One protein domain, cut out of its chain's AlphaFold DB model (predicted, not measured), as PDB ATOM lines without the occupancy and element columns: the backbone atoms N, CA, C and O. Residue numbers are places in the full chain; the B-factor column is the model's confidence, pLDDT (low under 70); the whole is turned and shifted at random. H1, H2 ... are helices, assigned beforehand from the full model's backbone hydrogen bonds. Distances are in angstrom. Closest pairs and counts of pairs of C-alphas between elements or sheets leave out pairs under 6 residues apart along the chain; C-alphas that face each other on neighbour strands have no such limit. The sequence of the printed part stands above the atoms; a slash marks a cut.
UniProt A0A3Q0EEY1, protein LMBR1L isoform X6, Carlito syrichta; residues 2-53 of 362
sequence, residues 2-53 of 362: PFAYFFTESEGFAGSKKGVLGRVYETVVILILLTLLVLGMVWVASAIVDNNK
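AT A GLANCE: This is residues 2 to 53 of the 362 residues of the protein "protein LMBR1L isoform X6" of Carlito syrichta (UniProt A0A3Q0EEY1). One long helix, H2, makes the length of the domain, and the short helix H1 packs steeply tilted on its first half, with a loop between them near the start of H2. Residues 35 to 53, of which 35 to 49 belong to H2, stick out as a free arm. The printed part has 52 residues with two named helices, H1 then H2, and no named strand; the class is all helix. It is extended, with a radius of gyration of the C-alphas of 15.8 A and spans of 51 by 20 by 12 A.

HOW THE PARTS SIT: H2, residues 20 to 49, touches H1, residues 2 to 9, with its residues 23 to 31 alone. Their closest C-alphas, of Thr 27 and Phe 6, are 5.6 A apart. They run opposite ways at a steep tilt of 51 degrees. In both helices every O i to N i+4 pair is within hydrogen-bond range.

IN THESE COORDINATES: H2 runs 43.1 A, from C-alpha 20 at (-36.714, 35.401, 33.005) to C-alpha 49 at (-43.265, 71.646, 55.407). H1 runs 11.0 A, from C-alpha 2 at (-36.541, 52.244, 36.244).

THE WHOLE: The C-alphas farthest apart, of Lys 18 and Asn 52, are 51.0 A apart. Without the free stretch, the body spans 23 by 16 by 11 A. The printed part has no cut, and the H1 to H2 link is short. Confidence is under 70 at residue 18 and residues 50 to 53.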
ATOM      1  N   PRO A   2     -36.905  52.906  34.987       84.94
ATOM      2  CA  PRO A   2     -36.541  52.244  36.244       84.94
ATOM      3  C   PRO A   2     -36.658  50.717  36.153       84.94
ATOM      4  O   PRO A   2     -35.760  50.006  36.580       84.94
ATOM      5  N   PHE A   3     -37.696  50.223  35.469       88.75
ATOM      6  CA  PHE A   3     -37.846  48.798  35.164       88.75
ATOM      7  C   PHE A   3     -36.632  48.203  34.446       88.75
ATOM      8  O   PHE A   3     -36.146  47.163  34.857       88.75
ATOM      9  N   ALA A   4     -36.115  48.862  33.406       87.62
ATOM     10  CA  ALA A   4     -34.981  48.340  32.646       87.62
ATOM     11  C   ALA A   4     -33.715  48.236  33.510       87.62
ATOM     12  O   ALA A   4     -32.986  47.261  33.383       87.62
ATOM     13  N   TYR A   5     -33.497  49.206  34.403       89.56
ATOM     14  CA  TYR A   5     -32.367  49.201  35.331       89.56
ATOM     15  C   TYR A   5     -32.482  48.079  36.370       89.56
ATOM     16  O   TYR A   5     -31.575  47.263  36.506       89.56
ATOM     17  N   PHE A   6     -33.621  47.977  37.060       90.69
ATOM     18  CA  PHE A   6     -33.804  46.908  38.044       90.69
ATOM     19  C   PHE A   6     -33.829  45.532  37.390       90.69
ATOM     20  O   PHE A   6     -33.328  44.572  37.963       90.69
ATOM     21  N   PHE A   7     -34.357  45.418  36.170       90.50
ATOM     22  CA  PHE A   7     -34.369  44.158  35.436       90.50
ATOM     23  C   PHE A   7     -32.973  43.657  35.106       90.50
ATOM     24  O   PHE A   7     -32.721  42.460  35.245       90.50
ATOM     25  N   THR A   8     -32.044  44.545  34.756       87.88
ATOM     26  CA  THR A   8     -30.657  44.133  34.527       87.88
ATOM     27  C   THR A   8     -29.959  43.661  35.800       87.88
ATOM     28  O   THR A   8     -29.191  42.708  35.711       87.88
ATOM     29  N   GLU A   9     -30.281  44.252  36.952       88.94
ATOM     30  CA  GLU A   9     -29.682  43.915  38.257       88.94
ATOM     31  C   GLU A   9     -30.366  42.730  38.968       88.94
ATOM     32  O   GLU A   9     -29.762  42.092  39.820       88.94
ATOM     33  N   SER A  10     -31.614  42.406  38.623       90.12
ATOM     34  CA  SER A  10     -32.374  41.325  39.273       90.12
ATOM     35  C   SER A  10     -31.800  39.933  39.000       90.12
ATOM     36  O   SER A  10     -31.439  39.626  37.859       90.12
ATOM     37  N   GLU A  11     -31.800  39.057  40.004       88.12
ATOM     38  CA  GLU A  11     -31.334  37.660  39.913       88.12
ATOM     39  C   GLU A  11     -32.479  36.632  40.051       88.12
ATOM     40  O   GLU A  11     -32.355  35.478  39.631       88.12
ATOM     41  N   GLY A  12     -33.634  37.072  40.546       85.12
ATOM     42  CA  GLY A  12     -34.802  36.293  40.935       85.12
ATOM     43  C   GLY A  12     -34.835  36.002  42.441       85.12
ATOM     44  O   GLY A  12     -33.806  35.826  43.086       85.12
ATOM     45  N   PHE A  13     -36.040  35.891  43.013       85.44
ATOM     46  CA  PHE A  13     -36.208  35.549  44.430       85.44
ATOM     47  C   PHE A  13     -35.642  34.166  44.786       85.44
ATOM     48  O   PHE A  13     -35.749  33.210  44.010       85.44
ATOM     49  N   ALA A  14     -35.118  34.045  46.009       80.25
ATOM     50  CA  ALA A  14     -34.638  32.782  46.561       80.25
ATOM     51  C   ALA A  14     -35.736  31.702  46.502       80.25
ATOM     52  O   ALA A  14     -36.841  31.892  47.005       80.25
ATOM     53  N   GLY A  15     -35.436  30.571  45.854       75.69
ATOM     54  CA  GLY A  15     -36.382  29.463  45.649       75.69
ATOM     55  C   GLY A  15     -37.222  29.539  44.366       75.69
ATOM     56  O   GLY A  15     -37.920  28.579  44.044       75.69
ATOM     57  N   SER A  16     -37.135  30.626  43.591       74.62
ATOM     58  CA  SER A  16     -37.773  30.717  42.274       74.62
ATOM     59  C   SER A  16     -36.994  29.922  41.219       74.62
ATOM     60  O   SER A  16     -35.761  29.850  41.249       74.62
ATOM     61  N   LYS A  17     -37.701  29.320  40.252       71.31
ATOM     62  CA  LYS A  17     -37.050  28.660  39.109       71.31
ATOM     63  C   LYS A  17     -36.214  29.705  38.365       71.31
ATOM     64  O   LYS A  17     -36.763  30.710  37.915       71.31
ATOM     65  N   LYS A  18     -34.904  29.457  38.215       69.06
ATOM     66  CA  LYS A  18     -33.996  30.332  37.457       69.06
ATOM     67  C   LYS A  18     -34.546  30.519  36.043       69.06
ATOM     68  O   LYS A  18     -34.547  29.592  35.239       69.06
ATOM     69  N   GLY A  19     -35.060  31.709  35.770       82.69
ATOM     70  CA  GLY A  19     -35.742  32.030  34.529       82.69
ATOM     71  C   GLY A  19     -36.097  33.508  34.468       82.69
ATOM     72  O   GLY A  19     -36.117  34.204  35.483       82.69
ATOM     73  N   VAL A  20     -36.399  33.986  33.261       88.06
ATOM     74  CA  VAL A  20     -36.714  35.401  33.005       88.06
ATOM     75  C   VAL A  20     -37.900  35.872  33.850       88.06
ATOM     76  O   VAL A  20     -37.871  36.974  34.385       88.06
ATOM     77  N   LEU A  21     -38.910  35.021  34.040       87.25
ATOM     78  CA  LEU A  21     -40.110  35.369  34.799       87.25
ATOM     79  C   LEU A  21     -39.815  35.639  36.287       87.25
ATOM     80  O   LEU A  21     -40.388  36.558  36.863       87.25
ATOM     81  N   GLY A  22     -38.881  34.898  36.895       87.62
ATOM     82  CA  GLY A  22     -38.462  35.122  38.284       87.62
ATOM     83  C   GLY A  22     -37.797  36.486  38.484       87.62
ATOM     84  O   GLY A  22     -38.090  37.171  39.461       87.62
ATOM     85  N   ARG A  23     -36.980  36.905  37.510       90.50
ATOM     86  CA  ARG A  23     -36.374  38.244  37.450       90.50
ATOM     87  C   ARG A  23     -37.441  39.327  37.293       90.50
ATOM     88  O   ARG A  23     -37.449  40.293  38.043       90.50
ATOM     89  N   VAL A  24     -38.411  39.134  36.391       91.19
ATOM     90  CA  VAL A  24     -39.539  40.073  36.233       91.19
ATOM     91  C   VAL A  24     -40.299  40.249  37.550       91.19
ATOM     92  O   VAL A  24     -40.535  41.385  37.954       91.19
ATOM     93  N   TYR A  25     -40.637  39.169  38.259       90.62
ATOM     94  CA  TYR A  25     -41.327  39.286  39.548       90.62
ATOM     95  C   TYR A  25     -40.525  40.084  40.577       90.62
ATOM     96  O   TYR A  25     -41.084  40.987  41.195       90.62
ATOM     97  N   GLU A  26     -39.230  39.802  40.724       93.06
ATOM     98  CA  GLU A  26     -38.356  40.573  41.615       93.06
ATOM     99  C   GLU A  26     -38.373  42.061  41.259       93.06
ATOM    100  O   GLU A  26     -38.588  42.910  42.120       93.06
ATOM    101  N   THR A  27     -38.254  42.386  39.974       93.06
ATOM    102  CA  THR A  27     -38.205  43.780  39.516       93.06
ATOM    103  C   THR A  27     -39.500  44.527  39.754       93.06
ATOM    104  O   THR A  27     -39.466  45.690  40.145       93.06
ATOM    105  N   VAL A  28     -40.644  43.876  39.543       93.31
ATOM    106  CA  VAL A  28     -41.958  44.474  39.785       93.31
ATOM    107  C   VAL A  28     -42.137  44.736  41.274       93.31
ATOM    108  O   VAL A  28     -42.581  45.818  41.645       93.31
ATOM    109  N   VAL A  29     -41.733  43.798  42.135       93.62
ATOM    110  CA  VAL A  29     -41.788  43.988  43.590       93.62
ATOM    111  C   VAL A  29     -40.857  45.120  44.032       93.62
ATOM    112  O   VAL A  29     -41.297  45.999  44.768       93.62
ATOM    113  N   ILE A  30     -39.612  45.161  43.542       93.94
ATOM    114  CA  ILE A  30     -38.668  46.254  43.829       93.94
ATOM    115  C   ILE A  30     -39.234  47.596  43.360       93.94
ATOM    116  O   ILE A  30     -39.146  48.581  44.087       93.94
ATOM    117  N   LEU A  31     -39.857  47.651  42.181       93.44
ATOM    118  CA  LEU A  31     -40.504  48.867  41.696       93.44
ATOM    119  C   LEU A  31     -41.660  49.291  42.594       93.44
ATOM    120  O   LEU A  31     -41.747  50.468  42.923       93.44
ATOM    121  N   ILE A  32     -42.526  48.368  43.016       93.81
ATOM    122  CA  ILE A  32     -43.629  48.681  43.932       93.81
ATOM    123  C   ILE A  32     -43.070  49.230  45.247       93.81
ATOM    124  O   ILE A  32     -43.507  50.288  45.692       93.81
ATOM    125  N   LEU A  33     -42.058  48.575  45.822       93.69
ATOM    126  CA  LEU A  33     -41.393  49.029  47.044       93.69
ATOM    127  C   LEU A  33     -40.743  50.404  46.868       93.69
ATOM    128  O   LEU A  33     -40.909  51.259  47.730       93.69
ATOM    129  N   LEU A  34     -40.063  50.650  45.747       92.19
ATOM    130  CA  LEU A  34     -39.484  51.954  45.437       92.19
ATOM    131  C   LEU A  34     -40.572  53.021  45.301       92.19
ATOM    132  O   LEU A  34     -40.405  54.132  45.793       92.19
ATOM    133  N   THR A  35     -41.691  52.695  44.656       88.12
ATOM    134  CA  THR A  35     -42.810  53.629  44.494       88.12
ATOM    135  C   THR A  35     -43.404  53.965  45.861       88.12
ATOM    136  O   THR A  35     -43.572  55.137  46.176       88.12
ATOM    137  N   LEU A  36     -43.635  52.962  46.714       89.75
ATOM    138  CA  LEU A  36     -44.100  53.155  48.092       89.75
ATOM    139  C   LEU A  36     -43.102  53.958  48.934       89.75
ATOM    140  O   LEU A  36     -43.518  54.825  49.696       89.75
ATOM    141  N   LEU A  37     -41.798  53.715  48.773       91.00
ATOM    142  CA  LEU A  37     -40.743  54.469  49.445       91.00
ATOM    143  C   LEU A  37     -40.766  55.940  49.023       91.00
ATOM    144  O   LEU A  37     -40.762  56.815  49.880       91.00
ATOM    145  N   VAL A  38     -40.815  56.224  47.719       86.44
ATOM    146  CA  VAL A  38     -40.867  57.599  47.200       86.44
ATOM    147  C   VAL A  38     -42.134  58.303  47.677       86.44
ATOM    148  O   VAL A  38     -42.048  59.426  48.161       86.44
ATOM    149  N   LEU A  39     -43.292  57.638  47.617       82.31
ATOM    150  CA  LEU A  39     -44.550  58.181  48.133       82.31
ATOM    151  C   LEU A  39     -44.472  58.453  49.642       82.31
ATOM    152  O   LEU A  39     -44.901  59.512  50.090       82.31
ATOM    153  N   GLY A  40     -43.869  57.547  50.415       84.06
ATOM    154  CA  GLY A  40     -43.635  57.730  51.847       84.06
ATOM    155  C   GLY A  40     -42.702  58.904  52.148       84.06
ATOM    156  O   GLY A  40     -43.000  59.713  53.020       84.06
ATOM    157  N   MET A  41     -41.612  59.055  51.392       84.06
ATOM    158  CA  MET A  41     -40.684  60.184  51.528       84.06
ATOM    159  C   MET A  41     -41.350  61.519  51.188       84.06
ATOM    160  O   MET A  41     -41.154  62.491  51.913       84.06
ATOM    161  N   VAL A  42     -42.156  61.572  50.123       77.31
ATOM    162  CA  VAL A  42     -42.938  62.765  49.751       77.31
ATOM    163  C   VAL A  42     -43.946  63.106  50.846       77.31
ATOM    164  O   VAL A  42     -44.062  64.268  51.228       77.31
ATOM    165  N   TRP A  43     -44.626  62.101  51.396       77.12
ATOM    166  CA  TRP A  43     -45.574  62.284  52.491       77.12
ATOM    167  C   TRP A  43     -44.903  62.846  53.753       77.12
ATOM    168  O   TRP A  43     -45.391  63.818  54.326       77.12
ATOM    169  N   VAL A  44     -43.746  62.300  54.147       82.38
ATOM    170  CA  VAL A  44     -42.959  62.813  55.282       82.38
ATOM    171  C   VAL A  44     -42.471  64.237  55.014       82.38
ATOM    172  O   VAL A  44     -42.597  65.098  55.881       82.38
ATOM    173  N   ALA A  45     -41.944  64.515  53.819       76.75
ATOM    174  CA  ALA A  45     -41.474  65.848  53.452       76.75
ATOM    175  C   ALA A  45     -42.611  66.885  53.489       76.75
ATOM    176  O   ALA A  45     -42.422  67.980  54.012       76.75
ATOM    177  N   SER A  46     -43.800  66.523  53.002       70.19
ATOM    178  CA  SER A  46     -44.993  67.371  53.061       70.19
ATOM    179  C   SER A  46     -45.435  67.634  54.503       70.19
ATOM    180  O   SER A  46     -45.699  68.783  54.843       70.19
ATOM    181  N   ALA A  47     -45.419  66.620  55.374       73.19
ATOM    182  CA  ALA A  47     -45.765  66.775  56.789       73.19
ATOM    183  C   ALA A  47     -44.786  67.675  57.572       73.19
ATOM    184  O   ALA A  47     -45.168  68.272  58.573       73.19
ATOM    185  N   ILE A  48     -43.524  67.770  57.137       77.69
ATOM    186  CA  ILE A  48     -42.525  68.670  57.737       77.69
ATOM    187  C   ILE A  48     -42.737  70.118  57.278       77.69
ATOM    188  O   ILE A  48     -42.505  71.047  58.051       77.69
ATOM    189  N   VAL A  49     -43.131  70.315  56.017       74.12
ATOM    190  CA  VAL A  49     -43.265  71.646  55.407       74.12
ATOM    191  C   VAL A  49     -44.602  72.301  55.750       74.12
ATOM    192  O   VAL A  49     -44.625  73.512  55.966       74.12
ATOM    193  N   ASP A  50     -45.689  71.532  55.837       68.19
ATOM    194  CA  ASP A  50     -47.033  72.078  56.029       68.19
ATOM    195  C   ASP A  50     -47.640  71.657  57.375       68.19
ATOM    196  O   ASP A  50     -48.006  70.504  57.605       68.19
ATOM    197  N   ASN A  51     -47.736  72.616  58.299       65.44
ATOM    198  CA  ASN A  51     -48.179  72.383  59.678       65.44
ATOM    199  C   ASN A  51     -49.711  72.469  59.839       65.44
ATOM    200  O   ASN A  51     -50.217  72.339  60.954       65.44
ATOM    201  N   ASN A  52     -50.469  72.734  58.763       60.34
ATOM    202  CA  ASN A  52     -51.905  72.982  58.866       60.34
ATOM    203  C   ASN A  52     -52.715  72.353  57.711       60.34
ATOM    204  O   ASN A  52     -52.920  72.970  56.675       60.34
ATOM    205  N   LYS A  53     -53.288  71.175  58.009       56.53
ATOM    206  CA  LYS A  53     -54.376  70.434  57.324       56.53
ATOM    207  C   LYS A  53     -53.993  69.362  56.279       56.53
ATOM    208  O   LYS A  53     -53.594  69.632  55.163       56.53
TER     209      LYS A  53